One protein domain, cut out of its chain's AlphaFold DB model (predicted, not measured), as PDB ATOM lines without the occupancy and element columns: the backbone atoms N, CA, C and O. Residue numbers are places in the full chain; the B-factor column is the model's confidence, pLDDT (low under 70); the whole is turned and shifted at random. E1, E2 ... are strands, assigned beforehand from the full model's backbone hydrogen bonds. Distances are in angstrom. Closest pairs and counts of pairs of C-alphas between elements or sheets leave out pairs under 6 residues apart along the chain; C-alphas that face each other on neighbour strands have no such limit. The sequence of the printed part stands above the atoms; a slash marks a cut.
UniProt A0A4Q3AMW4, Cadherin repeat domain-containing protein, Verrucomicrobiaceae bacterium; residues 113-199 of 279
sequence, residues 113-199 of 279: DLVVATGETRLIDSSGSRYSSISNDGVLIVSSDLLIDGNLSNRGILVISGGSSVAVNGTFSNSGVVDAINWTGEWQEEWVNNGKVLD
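What this domain is: This is residues 113 to 199 of the 279 residues of the protein "Cadherin repeat domain-containing protein" of Verrucomicrobiaceae bacterium (UniProt A0A4Q3AMW4). The chain winds in stacked, roughly three-sided turns, a short solenoid whose three walls are parallel sheets: E1 E4 E7 E10, E2 E5 E8 E11 E12, and E3 E6 E9. The last turn is less regular: residues 180 to 195 go round without a named strand before E12 joins the stack beside E11. The printed part has 87 residues with twelve named strands, E1 to E12 in order along the chain, and no named helix; the class is all strand, though under half of the residues are in named strands. The whole is compact and rounded, with a radius of gyration of the C-alphas of 11.3 A and spans of 26 by 25 by 24 A.

How they stand to each other: Start with E1, residues 114 to 116, and look one turn on for its parallel neighbour E4, residues 134 to 136: N 116 and O 135 are 2.9 A apart, within hydrogen-bond range. That sheet goes on through E7, residues 152 to 154, to E10, residues 172 to 174, with N 136 to O 153 and N 154 to O 173 both at 2.8 A. Next take E2, residues 121 to 124, and its parallel neighbour E5, residues 139 to 142, where N 122 and O 139 are 2.8 A apart. Beyond E5 come E8, residues 157 to 160, E11, residues 177 to 179, and the edge strand E12, residues 196 to 198; look for N 140 to O 157, N 158 to O 177 and N 178 to O 196, each 2.8 A. From edge to edge this sheet's strand lines turn by 56 degrees. The third sheet is E3, residues 129 to 131, E6, residues 146 to 148, and E9, residues 166 to 168, with N 131 to O 147 at 3.0 A and N 148 to O 167 at 2.8 A. E3 runs on into E4 across a break of 2 residues, and the angle between their N-to-C directions is 92 degrees. Between sheets, the closest C-alphas of E4 and E8 are those of Asn 136 and Ile 157, 7.4 A apart.

Where its parts are: Find C-alpha 114 at (-52.815, -30.021, -16.602), where E1 begins. E2 starts at C-alpha 121, (-49.999, -24.111, -26.620), and covers 10.2 A; E5 covers 9.9 A and E8 9.8 A. E12 ends at C-alpha 198, (-31.615, -24.309, -23.760).

The domain as a whole: The C-alphas of Gly 119 and Glu 189, the two farthest apart, are 29.7 A apart. The printed part has no cut. The link from E11 to E12 is long, with 16 residues, and in it residues 192 to 193 pair in parallel with residues 173 to 174 of E10; the other links are tight. The mean pLDDT of the printed part is 93.7, and no printed residue is under 70.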
ATOM      1  N   ASP A 113     -55.089 -31.697 -12.688       95.12
ATOM      2  CA  ASP A 113     -54.016 -32.051 -13.610       95.12
ATOM      3  C   ASP A 113     -54.089 -31.155 -14.847       95.12
ATOM      4  O   ASP A 113     -55.163 -30.930 -15.409       95.12
ATOM      5  N   LEU A 114     -52.934 -30.688 -15.314       96.19
ATOM      6  CA  LEU A 114     -52.815 -30.021 -16.602       96.19
ATOM      7  C   LEU A 114     -52.267 -30.993 -17.642       96.19
ATOM      8  O   LEU A 114     -51.159 -31.513 -17.508       96.19
ATOM      9  N   VAL A 115     -53.009 -31.174 -18.729       97.81
ATOM     10  CA  VAL A 115     -52.527 -31.869 -19.923       97.81
ATOM     11  C   VAL A 115     -52.420 -30.848 -21.044       97.81
ATOM     12  O   VAL A 115     -53.400 -30.185 -21.365       97.81
ATOM     13  N   VAL A 116     -51.228 -30.715 -21.620       98.25
ATOM     14  CA  VAL A 116     -50.990 -29.920 -22.830       98.25
ATOM     15  C   VAL A 116     -50.690 -30.907 -23.946       98.25
ATOM     16  O   VAL A 116     -49.608 -31.497 -23.976       98.25
ATOM     17  N   ALA A 117     -51.663 -31.153 -24.817       98.12
ATOM     18  CA  ALA A 117     -51.543 -32.162 -25.859       98.12
ATOM     19  C   ALA A 117     -50.639 -31.694 -27.012       98.12
ATOM     20  O   ALA A 117     -50.345 -30.510 -27.185       98.12
ATOM     21  N   THR A 118     -50.198 -32.635 -27.847       96.81
ATOM     22  CA  THR A 118     -49.413 -32.313 -29.044       96.81
ATOM     23  C   THR A 118     -50.162 -31.335 -29.952       96.81
ATOM     24  O   THR A 118     -51.302 -31.578 -30.337       96.81
ATOM     25  N   GLY A 119     -49.492 -30.243 -30.329       94.00
ATOM     26  CA  GLY A 119     -50.072 -29.166 -31.138       94.00
ATOM     27  C   GLY A 119     -50.802 -28.089 -30.332       94.00
ATOM     28  O   GLY A 119     -51.166 -27.066 -30.907       94.00
ATOM     29  N   GLU A 120     -50.976 -28.276 -29.021       97.44
ATOM     30  CA  GLU A 120     -51.522 -27.251 -28.135       97.44
ATOM     31  C   GLU A 120     -50.426 -26.337 -27.588       97.44
ATOM     32  O   GLU A 120     -49.297 -26.763 -27.329       97.44
ATOM     33  N   THR A 121     -50.804 -25.081 -27.358       96.19
ATOM     34  CA  THR A 121     -49.999 -24.111 -26.620       96.19
ATOM     35  C   THR A 121     -50.777 -23.661 -25.396       96.19
ATOM     36  O   THR A 121     -51.919 -23.210 -25.511       96.19
ATOM     37  N   ARG A 122     -50.148 -23.739 -24.225       97.12
ATOM     38  CA  ARG A 122     -50.710 -23.291 -22.954       97.12
ATOM     39  C   ARG A 122     -49.803 -22.250 -22.313       97.12
ATOM     40  O   ARG A 122     -48.621 -22.508 -22.113       97.12
ATOM     41  N   LEU A 123     -50.377 -21.101 -21.962       95.81
ATOM     42  CA  LEU A 123     -49.712 -20.032 -21.218       95.81
ATOM     43  C   LEU A 123     -50.110 -20.076 -19.735       95.81
ATOM     44  O   LEU A 123     -51.291 -20.216 -19.413       95.81
ATOM     45  N   ILE A 124     -49.115 -19.946 -18.857       94.31
ATOM     46  CA  ILE A 124     -49.240 -19.741 -17.413       94.31
ATOM     47  C   ILE A 124     -48.571 -18.402 -17.077       94.31
ATOM     48  O   ILE A 124     -47.351 -18.316 -16.919       94.31
ATOM     49  N   ASP A 125     -49.389 -17.357 -16.984       92.81
ATOM     50  CA  ASP A 125     -48.985 -15.969 -16.719       92.81
ATOM     51  C   ASP A 125     -49.538 -15.411 -15.395       92.81
ATOM     52  O   ASP A 125     -49.096 -14.369 -14.907       92.81
ATOM     53  N   SER A 126     -50.474 -16.126 -14.777       88.69
ATOM     54  CA  SER A 126     -51.124 -15.729 -13.536       88.69
ATOM     55  C   SER A 126     -50.293 -16.168 -12.333       88.69
ATOM     56  O   SER A 126     -49.947 -17.345 -12.202       88.69
ATOM     57  N   SER A 127     -49.973 -15.218 -11.449       83.06
ATOM     58  CA  SER A 127     -49.221 -15.492 -10.218       83.06
ATOM     59  C   SER A 127     -49.988 -16.461  -9.313       83.06
ATOM     60  O   SER A 127     -51.204 -16.343  -9.163       83.06
ATOM     61  N   GLY A 128     -49.273 -17.421  -8.722       79.19
ATOM     62  CA  GLY A 128     -49.854 -18.411  -7.813       79.19
ATOM     63  C   GLY A 128     -50.588 -19.558  -8.513       79.19
ATOM     64  O   GLY A 128     -51.360 -20.265  -7.866       79.19
ATOM     65  N   SER A 129     -50.360 -19.757  -9.815       90.12
ATOM     66  CA  SER A 129     -50.916 -20.898 -10.545       90.12
ATOM     67  C   SER A 129     -50.462 -22.211  -9.905       90.12
ATOM     68  O   SER A 129     -49.268 -22.418  -9.681       90.12
ATOM     69  N   ARG A 130     -51.413 -23.110  -9.619       92.75
ATOM     70  CA  ARG A 130     -51.152 -24.392  -8.957       92.75
ATOM     71  C   ARG A 130     -51.863 -25.544  -9.658       92.75
ATOM     72  O   ARG A 130     -53.049 -25.433  -9.950       92.75
ATOM     73  N   TYR A 131     -51.153 -26.648  -9.878       95.31
ATOM     74  CA  TYR A 131     -51.690 -27.863 -10.503       95.31
ATOM     75  C   TYR A 131     -51.283 -29.113  -9.716       95.31
ATOM     76  O   TYR A 131     -50.242 -29.126  -9.055       95.31
ATOM     77  N   SER A 132     -52.086 -30.179  -9.782       96.12
ATOM     78  CA  SER A 132     -51.766 -31.440  -9.097       96.12
ATOM     79  C   SER A 132     -50.647 -32.175  -9.811       96.12
ATOM     80  O   SER A 132     -49.761 -32.717  -9.167       96.12
ATOM     81  N   SER A 133     -50.645 -32.196 -11.138       97.56
ATOM     82  CA  SER A 133     -49.548 -32.690 -11.972       97.56
ATOM     83  C   SER A 133     -49.663 -32.077 -13.359       97.56
ATOM     84  O   SER A 133     -50.723 -31.593 -13.751       97.56
ATOM     85  N   ILE A 134     -48.568 -32.080 -14.112       98.38
ATOM     86  CA  ILE A 134     -48.535 -31.553 -15.475       98.38
ATOM     87  C   ILE A 134     -47.936 -32.592 -16.425       98.38
ATOM     88  O   ILE A 134     -46.825 -33.079 -16.211       98.38
ATOM     89  N   SER A 135     -48.648 -32.890 -17.514       98.56
ATOM     90  CA  SER A 135     -48.149 -33.650 -18.666       98.56
ATOM     91  C   SER A 135     -48.106 -32.737 -19.886       98.56
ATOM     92  O   SER A 135     -49.151 -32.357 -20.414       98.56
ATOM     93  N   ASN A 136     -46.906 -32.393 -20.345       98.62
ATOM     94  CA  ASN A 136     -46.700 -31.531 -21.502       98.62
ATOM     95  C   ASN A 136     -46.163 -32.314 -22.708       98.62
ATOM     96  O   ASN A 136     -44.985 -32.671 -22.743       98.62
ATOM     97  N   ASP A 137     -47.016 -32.516 -23.710       98.31
ATOM     98  CA  ASP A 137     -46.699 -33.045 -25.044       98.31
ATOM     99  C   ASP A 137     -46.751 -31.959 -26.144       98.31
ATOM    100  O   ASP A 137     -46.421 -32.237 -27.301       98.31
ATOM    101  N   GLY A 138     -47.179 -30.738 -25.801       97.62
ATOM    102  CA  GLY A 138     -47.285 -29.572 -26.683       97.62
ATOM    103  C   GLY A 138     -46.277 -28.476 -26.330       97.62
ATOM    104  O   GLY A 138     -45.081 -28.742 -26.200       97.62
ATOM    105  N   VAL A 139     -46.745 -27.234 -26.200       96.31
ATOM    106  CA  VAL A 139     -45.943 -26.078 -25.770       96.31
ATOM    107  C   VAL A 139     -46.525 -25.499 -24.484       96.31
ATOM    108  O   VAL A 139     -47.621 -24.946 -24.485       96.31
ATOM    109  N   LEU A 140     -45.775 -25.574 -23.388       97.81
ATOM    110  CA  LEU A 140     -46.131 -24.975 -22.108       97.81
ATOM    111  C   LEU A 140     -45.244 -23.757 -21.858       97.81
ATOM    112  O   LEU A 140     -44.031 -23.898 -21.749       97.81
ATOM    113  N   ILE A 141     -45.840 -22.572 -21.769       96.38
ATOM    114  CA  ILE A 141     -45.147 -21.306 -21.521       96.38
ATOM    115  C   ILE A 141     -45.426 -20.876 -20.086       96.38
ATOM    116  O   ILE A 141     -46.580 -20.702 -19.703       96.38
ATOM    117  N   VAL A 142     -44.367 -20.689 -19.307       95.88
ATOM    118  CA  VAL A 142     -44.418 -20.245 -17.917       95.88
ATOM    119  C   VAL A 142     -43.721 -18.892 -17.816       95.88
ATOM    120  O   VAL A 142     -42.511 -18.770 -18.023       95.88
ATOM    121  N   SER A 143     -44.507 -17.857 -17.529       94.00
ATOM    122  CA  SER A 143     -44.039 -16.472 -17.381       94.00
ATOM    123  C   SER A 143     -44.361 -15.880 -16.006       94.00
ATOM    124  O   SER A 143     -44.136 -14.693 -15.779       94.00
ATOM    125  N   SER A 144     -44.890 -16.695 -15.093       93.06
ATOM    126  CA  SER A 144     -45.212 -16.342 -13.710       93.06
ATOM    127  C   SER A 144     -45.009 -17.547 -12.791       93.06
ATOM    128  O   SER A 144     -44.712 -18.643 -13.266       93.06
ATOM    129  N   ASP A 145     -45.135 -17.339 -11.482       91.88
ATOM    130  CA  ASP A 145     -44.901 -18.386 -10.486       91.88
ATOM    131  C   ASP A 145     -45.873 -19.562 -10.643       91.88
ATOM    132  O   ASP A 145     -47.094 -19.380 -10.706       91.88
ATOM    133  N   LEU A 146     -45.306 -20.766 -10.669       93.19
ATOM    134  CA  LEU A 146     -46.005 -22.028 -10.869       93.19
ATOM    135  C   LEU A 146     -45.627 -23.025  -9.771       93.19
ATOM    136  O   LEU A 146     -44.456 -23.372  -9.614       93.19
ATOM    137  N   LEU A 147     -46.639 -23.537  -9.073       93.50
ATOM    138  CA  LEU A 147     -46.514 -24.641  -8.126       93.50
ATOM    139  C   LEU A 147     -47.169 -25.912  -8.684       93.50
ATOM    140  O   LEU A 147     -48.305 -25.895  -9.152       93.50
ATOM    141  N   ILE A 148     -46.467 -27.035  -8.606       95.75
ATOM    142  CA  ILE A 148     -46.949 -28.349  -9.026       95.75
ATOM    143  C   ILE A 148     -46.826 -29.291  -7.833       95.75
ATOM    144  O   ILE A 148     -45.720 -29.564  -7.367       95.75
ATOM    145  N   ASP A 149     -47.954 -29.784  -7.324       94.94
ATOM    146  CA  ASP A 149     -47.967 -30.627  -6.117       94.94
ATOM    147  C   ASP A 149     -47.417 -32.035  -6.360       94.94
ATOM    148  O   ASP A 149     -46.875 -32.665  -5.455       94.94
ATOM    149  N   GLY A 150     -47.563 -32.529  -7.582       95.88
ATOM    150  CA  GLY A 150     -47.089 -33.826  -8.035       95.88
ATOM    151  C   GLY A 150     -46.032 -33.672  -9.117       95.88
ATOM    152  O   GLY A 150     -45.084 -32.901  -8.983       95.88
ATOM    153  N   ASN A 151     -46.169 -34.445 -10.192       96.88
ATOM    154  CA  ASN A 151     -45.114 -34.600 -11.186       96.88
ATOM    155  C   ASN A 151     -45.255 -33.606 -12.342       96.88
ATOM    156  O   ASN A 151     -46.361 -33.283 -12.774       96.88
ATOM    157  N   LEU A 152     -44.117 -33.213 -12.914       97.75
ATOM    158  CA  LEU A 152     -44.033 -32.540 -14.208       97.75
ATOM    159  C   LEU A 152     -43.364 -33.487 -15.210       97.75
ATOM    160  O   LEU A 152     -42.194 -33.839 -15.057       97.75
ATOM    161  N   SER A 153     -44.091 -33.902 -16.248       98.19
ATOM    162  CA  SER A 153     -43.540 -34.662 -17.373       98.19
ATOM    163  C   SER A 153     -43.518 -33.796 -18.623       98.19
ATOM    164  O   SER A 153     -44.566 -33.443 -19.156       98.19
ATOM    165  N   ASN A 154     -42.320 -33.456 -19.095       98.25
ATOM    166  CA  ASN A 154     -42.122 -32.683 -20.314       98.25
ATOM    167  C   ASN A 154     -41.607 -33.573 -21.452       98.25
ATOM    168  O   ASN A 154     -40.458 -34.024 -21.431       98.25
ATOM    169  N   ARG A 155     -42.448 -33.812 -22.458       98.12
ATOM    170  CA  ARG A 155     -42.105 -34.456 -23.739       98.12
ATOM    171  C   ARG A 155     -42.188 -33.480 -24.920       98.12
ATOM    172  O   ARG A 155     -41.588 -33.742 -25.957       98.12
ATOM    173  N   GLY A 156     -42.888 -32.359 -24.745       96.69
ATOM    174  CA  GLY A 156     -42.965 -31.241 -25.684       96.69
ATOM    175  C   GLY A 156     -41.922 -30.148 -25.415       96.69
ATOM    176  O   GLY A 156     -40.752 -30.429 -25.144       96.69
ATOM    177  N   ILE A 157     -42.346 -28.887 -25.505       95.25
ATOM    178  CA  ILE A 157     -41.527 -27.698 -25.237       95.25
ATOM    179  C   ILE A 157     -42.039 -27.028 -23.962       95.25
ATOM    180  O   ILE A 157     -43.186 -26.589 -23.912       95.25
ATOM    181  N   LEU A 158     -41.188 -26.918 -22.949       96.75
ATOM    182  CA  LEU A 158     -41.422 -26.114 -21.753       96.75
ATOM    183  C   LEU A 158     -40.612 -24.825 -21.877       96.75
ATOM    184  O   LEU A 158     -39.389 -24.880 -21.870       96.75
ATOM    185  N   VAL A 159     -41.276 -23.681 -21.989       95.56
ATOM    186  CA  VAL A 159     -40.646 -22.359 -22.030       95.56
ATOM    187  C   VAL A 159     -40.771 -21.727 -20.654       95.56
ATOM    188  O   VAL A 159     -41.876 -21.618 -20.135       95.56
ATOM    189  N   ILE A 160     -39.657 -21.293 -20.075       94.50
ATOM    190  CA  ILE A 160     -39.624 -20.583 -18.795       94.50
ATOM    191  C   ILE A 160     -38.917 -19.250 -19.024       94.50
ATOM    192  O   ILE A 160     -37.892 -19.188 -19.708       94.50
ATOM    193  N   SER A 161     -39.471 -18.157 -18.503       92.19
ATOM    194  CA  SER A 161     -38.980 -16.814 -18.822       92.19
ATOM    195  C   SER A 161     -39.057 -15.848 -17.644       92.19
ATOM    196  O   SER A 161     -39.814 -16.034 -16.696       92.19
ATOM    197  N   GLY A 162     -38.235 -14.797 -17.693       90.00
ATOM    198  CA  GLY A 162     -38.198 -13.769 -16.658       90.00
ATOM    199  C   GLY A 162     -37.775 -14.326 -15.298       90.00
ATOM    200  O   GLY A 162     -36.918 -15.206 -15.217       90.00
ATOM    201  N   GLY A 163     -38.371 -13.791 -14.231       89.62
ATOM    202  CA  GLY A 163     -38.101 -14.189 -12.848       89.62
ATOM    203  C   GLY A 163     -39.029 -15.269 -12.294       89.62
ATOM    204  O   GLY A 163     -39.062 -15.424 -11.080       89.62
ATOM    205  N   SER A 164     -39.798 -15.970 -13.135       90.81
ATOM    206  CA  SER A 164     -40.774 -16.963 -12.671       90.81
ATOM    207  C   SER A 164     -40.116 -18.067 -11.845       90.81
ATOM    208  O   SER A 164     -39.077 -18.600 -12.240       90.81
ATOM    209  N   SER A 165     -40.740 -18.475 -10.747       89.94
ATOM    210  CA  SER A 165     -40.378 -19.702 -10.038       89.94
ATOM    211  C   SER A 165     -41.204 -20.884 -10.554       89.94
ATOM    212  O   SER A 165     -42.408 -20.768 -10.774       89.94
ATOM    213  N   VAL A 166     -40.552 -22.029 -10.774       92.44
ATOM    214  CA  VAL A 166     -41.229 -23.292 -11.101       92.44
ATOM    215  C   VAL A 166     -40.897 -24.284 -10.003       92.44
ATOM    216  O   VAL A 166     -39.772 -24.776  -9.928       92.44
ATOM    217  N   ALA A 167     -41.874 -24.531  -9.135       93.38
ATOM    218  CA  ALA A 167     -41.744 -25.442  -8.015       93.38
ATOM    219  C   ALA A 167     -42.497 -26.745  -8.286       93.38
ATOM    220  O   ALA A 167     -43.704 -26.729  -8.521       93.38
ATOM    221  N   VAL A 168     -41.791 -27.872  -8.235       95.50
ATOM    222  CA  VAL A 168     -42.333 -29.219  -8.424       95.50
ATOM    223  C   VAL A 168     -42.082 -30.015  -7.148       95.50
ATOM    224  O   VAL A 168     -40.939 -30.267  -6.786       95.50
ATOM    225  N   ASN A 169     -43.149 -30.384  -6.442       94.69
ATOM    226  CA  ASN A 169     -43.052 -31.165  -5.204       94.69
ATOM    227  C   ASN A 169     -42.884 -32.668  -5.476       94.69
ATOM    228  O   ASN A 169     -42.377 -33.399  -4.626       94.69
ATOM    229  N   GLY A 170     -43.324 -33.142  -6.647       93.62
ATOM    230  CA  GLY A 170     -43.016 -34.476  -7.152       93.62
ATOM    231  C   GLY A 170     -41.746 -34.491  -8.003       93.62
ATOM    232  O   GLY A 170     -40.810 -33.727  -7.799       93.62
ATOM    233  N   THR A 171     -41.702 -35.376  -8.995       95.19
ATOM    234  CA  THR A 171     -40.569 -35.478  -9.919       95.19
ATOM    235  C   THR A 171     -40.774 -34.594 -11.144       95.19
ATOM    236  O   THR A 171     -41.776 -34.718 -11.853       95.19
ATOM    237  N   PHE A 172     -39.773 -33.770 -11.461       96.50
ATOM    238  CA  PHE A 172     -39.647 -33.169 -12.783       96.50
ATOM    239  C   PHE A 172     -38.838 -34.095 -13.704       96.50
ATOM    240  O   PHE A 172     -37.667 -34.385 -13.463       96.50
ATOM    241  N   SER A 173     -39.482 -34.576 -14.766       97.06
ATOM    242  CA  SER A 173     -38.868 -35.378 -15.824       97.06
ATOM    243  C   SER A 173     -38.959 -34.662 -17.166       97.06
ATOM    244  O   SER A 173     -40.029 -34.212 -17.580       97.06
ATOM    245  N   ASN A 174     -37.841 -34.592 -17.878       97.50
ATOM    246  CA  ASN A 174     -37.778 -34.038 -19.220       97.50
ATOM    247  C   ASN A 174     -37.234 -35.062 -20.211       97.50
ATOM    248  O   ASN A 174     -36.178 -35.651 -19.999       97.50
ATOM    249  N   SER A 175     -37.921 -35.202 -21.334       97.19
ATOM    250  CA  SER A 175     -37.438 -35.884 -22.541       97.19
ATOM    251  C   SER A 175     -37.666 -35.058 -23.813       97.19
ATOM    252  O   SER A 175     -37.231 -35.470 -24.883       97.19
ATOM    253  N   GLY A 176     -38.296 -33.883 -23.692       96.06
ATOM    254  CA  GLY A 176     -38.458 -32.896 -24.757       96.06
ATOM    255  C   GLY A 176     -37.433 -31.762 -24.660       96.06
ATOM    256  O   GLY A 176     -36.251 -31.985 -24.378       96.06
ATOM    257  N   VAL A 177     -37.889 -30.529 -24.886       95.00
ATOM    258  CA  VAL A 177     -37.071 -29.312 -24.791       95.00
ATOM    259  C   VAL A 177     -37.516 -28.470 -23.606       95.00
ATOM    260  O   VAL A 177     -38.701 -28.204 -23.429       95.00
ATOM    261  N   VAL A 178     -36.546 -28.008 -22.829       95.44
ATOM    262  CA  VAL A 178     -36.718 -26.968 -21.821       95.44
ATOM    263  C   VAL A 178     -36.005 -25.719 -22.320       95.44
ATOM    264  O   VAL A 178     -34.783 -25.708 -22.444       95.44
ATOM    265  N   ASP A 179     -36.771 -24.690 -22.657       94.50
ATOM    266  CA  ASP A 179     -36.307 -23.406 -23.163       94.50
ATOM    267  C   ASP A 179     -36.312 -22.366 -22.040       94.50
ATOM    268  O   ASP A 179     -37.344 -21.815 -21.668       94.50
ATOM    269  N   ALA A 180     -35.132 -22.135 -21.483       94.25
ATOM    270  CA  ALA A 180     -34.848 -21.237 -20.376       94.25
ATOM    271  C   ALA A 180     -33.818 -20.158 -20.772       94.25
ATOM    272  O   ALA A 180     -33.117 -19.611 -19.918       94.25
ATOM    273  N   ILE A 181     -33.697 -19.838 -22.071       91.88
ATOM    274  CA  ILE A 181     -32.746 -18.828 -22.579       91.88
ATOM    275  C   ILE A 181     -32.978 -17.468 -21.908       91.88
ATOM    276  O   ILE A 181     -32.022 -16.788 -21.528       91.88
ATOM    277  N   ASN A 182     -34.246 -17.091 -21.724       91.44
ATOM    278  CA  ASN A 182     -34.653 -15.841 -21.083       91.44
ATOM    279  C   ASN A 182     -35.049 -15.999 -19.610       91.44
ATOM    280  O   ASN A 182     -35.680 -15.097 -19.055       91.44
ATOM    281  N   TRP A 183     -34.693 -17.115 -18.971       93.62
ATOM    282  CA  TRP A 183     -35.001 -17.353 -17.567       93.62
ATOM    283  C   TRP A 183     -33.874 -16.884 -16.642       93.62
ATOM    284  O   TRP A 183     -32.683 -17.153 -16.856       93.62
ATOM    285  N   THR A 184     -34.255 -16.172 -15.584       91.38
ATOM    286  CA  THR A 184     -33.338 -15.688 -14.547       91.38
ATOM    287  C   THR A 184     -33.496 -16.404 -13.212       91.38
ATOM    288  O   THR A 184     -32.753 -16.073 -12.293       91.38
ATOM    289  N   GLY A 185     -34.434 -17.350 -13.104       87.44
ATOM    290  CA  GLY A 185     -34.594 -18.191 -11.921       87.44
ATOM    291  C   GLY A 185     -33.518 -19.271 -11.800       87.44
ATOM    292  O   GLY A 185     -32.557 -19.324 -12.573       87.44
ATOM    293  N   GLU A 186     -33.701 -20.134 -10.807       85.81
ATOM    294  CA  GLU A 186     -32.812 -21.252 -10.512       85.81
ATOM    295  C   GLU A 186     -33.572 -22.569 -10.652       85.81
ATOM    296  O   GLU A 186     -34.748 -22.668 -10.297       85.81
ATOM    297  N   TRP A 187     -32.894 -23.586 -11.181       82.38
ATOM    298  CA  TRP A 187     -33.440 -24.937 -11.212       82.38
ATOM    299  C   TRP A 187     -33.585 -25.461  -9.790       82.38
ATOM    300  O   TRP A 187     -32.660 -25.335  -8.989       82.38
ATOM    301  N   GLN A 188     -34.707 -26.120  -9.508       80.94
ATOM    302  CA  GLN A 188     -34.765 -27.001  -8.351       80.94
ATOM    303  C   GLN A 188     -33.723 -28.115  -8.502       80.94
ATOM    304  O   GLN A 188     -33.445 -28.586  -9.613       80.94
ATOM    305  N   GLU A 189     -33.131 -28.515  -7.381       73.44
ATOM    306  CA  GLU A 189     -32.230 -29.660  -7.346       73.44
ATOM    307  C   GLU A 189     -33.003 -30.940  -7.735       73.44
ATOM    308  O   GLU A 189     -34.213 -31.031  -7.548       73.44
ATOM    309  N   GLU A 190     -32.300 -31.927  -8.300       80.94
ATOM    310  CA  GLU A 190     -32.817 -33.298  -8.480       80.94
ATOM    311  C   GLU A 190     -33.978 -33.506  -9.482       80.94
ATOM    312  O   GLU A 190     -34.932 -34.238  -9.220       80.94
ATOM    313  N   TRP A 191     -33.864 -32.971 -10.700       93.00
ATOM    314  CA  TRP A 191     -34.751 -33.343 -11.813       93.00
ATOM    315  C   TRP A 191     -34.074 -34.294 -12.813       93.00
ATOM    316  O   TRP A 191     -32.854 -34.288 -13.002       93.00
ATOM    317  N   VAL A 192     -34.876 -35.128 -13.480       94.69
ATOM    318  CA  VAL A 192     -34.382 -36.108 -14.455       94.69
ATOM    319  C   VAL A 192     -34.438 -35.510 -15.852       94.69
ATOM    320  O   VAL A 192     -35.511 -35.383 -16.446       94.69
ATOM    321  N   ASN A 193     -33.272 -35.198 -16.410       94.38
ATOM    322  CA  ASN A 193     -33.159 -34.717 -17.779       94.38
ATOM    323  C   ASN A 193     -32.635 -35.794 -18.738       94.38
ATOM    324  O   ASN A 193     -31.452 -36.117 -18.723       94.38
ATOM    325  N   ASN A 194     -33.498 -36.262 -19.640       94.50
ATOM    326  CA  ASN A 194     -33.143 -37.060 -20.819       94.50
ATOM    327  C   ASN A 194     -33.354 -36.287 -22.136       94.50
ATOM    328  O   ASN A 194     -33.202 -36.856 -23.214       94.50
ATOM    329  N   GLY A 195     -33.743 -35.010 -22.052       93.19
ATOM    330  CA  GLY A 195     -34.015 -34.142 -23.194       93.19
ATOM    331  C   GLY A 195     -32.991 -33.017 -23.353       93.19
ATOM    332  O   GLY A 195     -31.867 -33.066 -22.839       93.19
ATOM    333  N   LYS A 196     -33.389 -31.965 -24.074       92.06
ATOM    334  CA  LYS A 196     -32.563 -30.779 -24.328       92.06
ATOM    335  C   LYS A 196     -32.903 -29.659 -23.350       92.06
ATOM    336  O   LYS A 196     -34.072 -29.368 -23.123       92.06
ATOM    337  N   VAL A 197     -31.873 -28.986 -22.845       93.12
ATOM    338  CA  VAL A 197     -31.998 -27.710 -22.131       93.12
ATOM    339  C   VAL A 197     -31.359 -26.627 -22.977       93.12
ATOM    340  O   VAL A 197     -30.213 -26.778 -23.409       93.12
ATOM    341  N   LEU A 198     -32.110 -25.559 -23.217       91.69
ATOM    342  CA  LEU A 198     -31.615 -24.309 -23.760       91.69
ATOM    343  C   LEU A 198     -31.566 -23.305 -22.616       91.69
ATOM    344  O   LEU A 198     -32.586 -22.953 -22.045       91.69
ATOM    345  N   ASP A 199     -30.374 -22.865 -22.261       90.00
ATOM    346  CA  ASP A 199     -30.137 -21.856 -21.236       90.00
ATOM    347  C   ASP A 199     -29.448 -20.632 -21.850       90.00
ATOM    348  O   ASP A 199     -29.108 -20.601 -23.036       90.00
TER     349      ASP A 199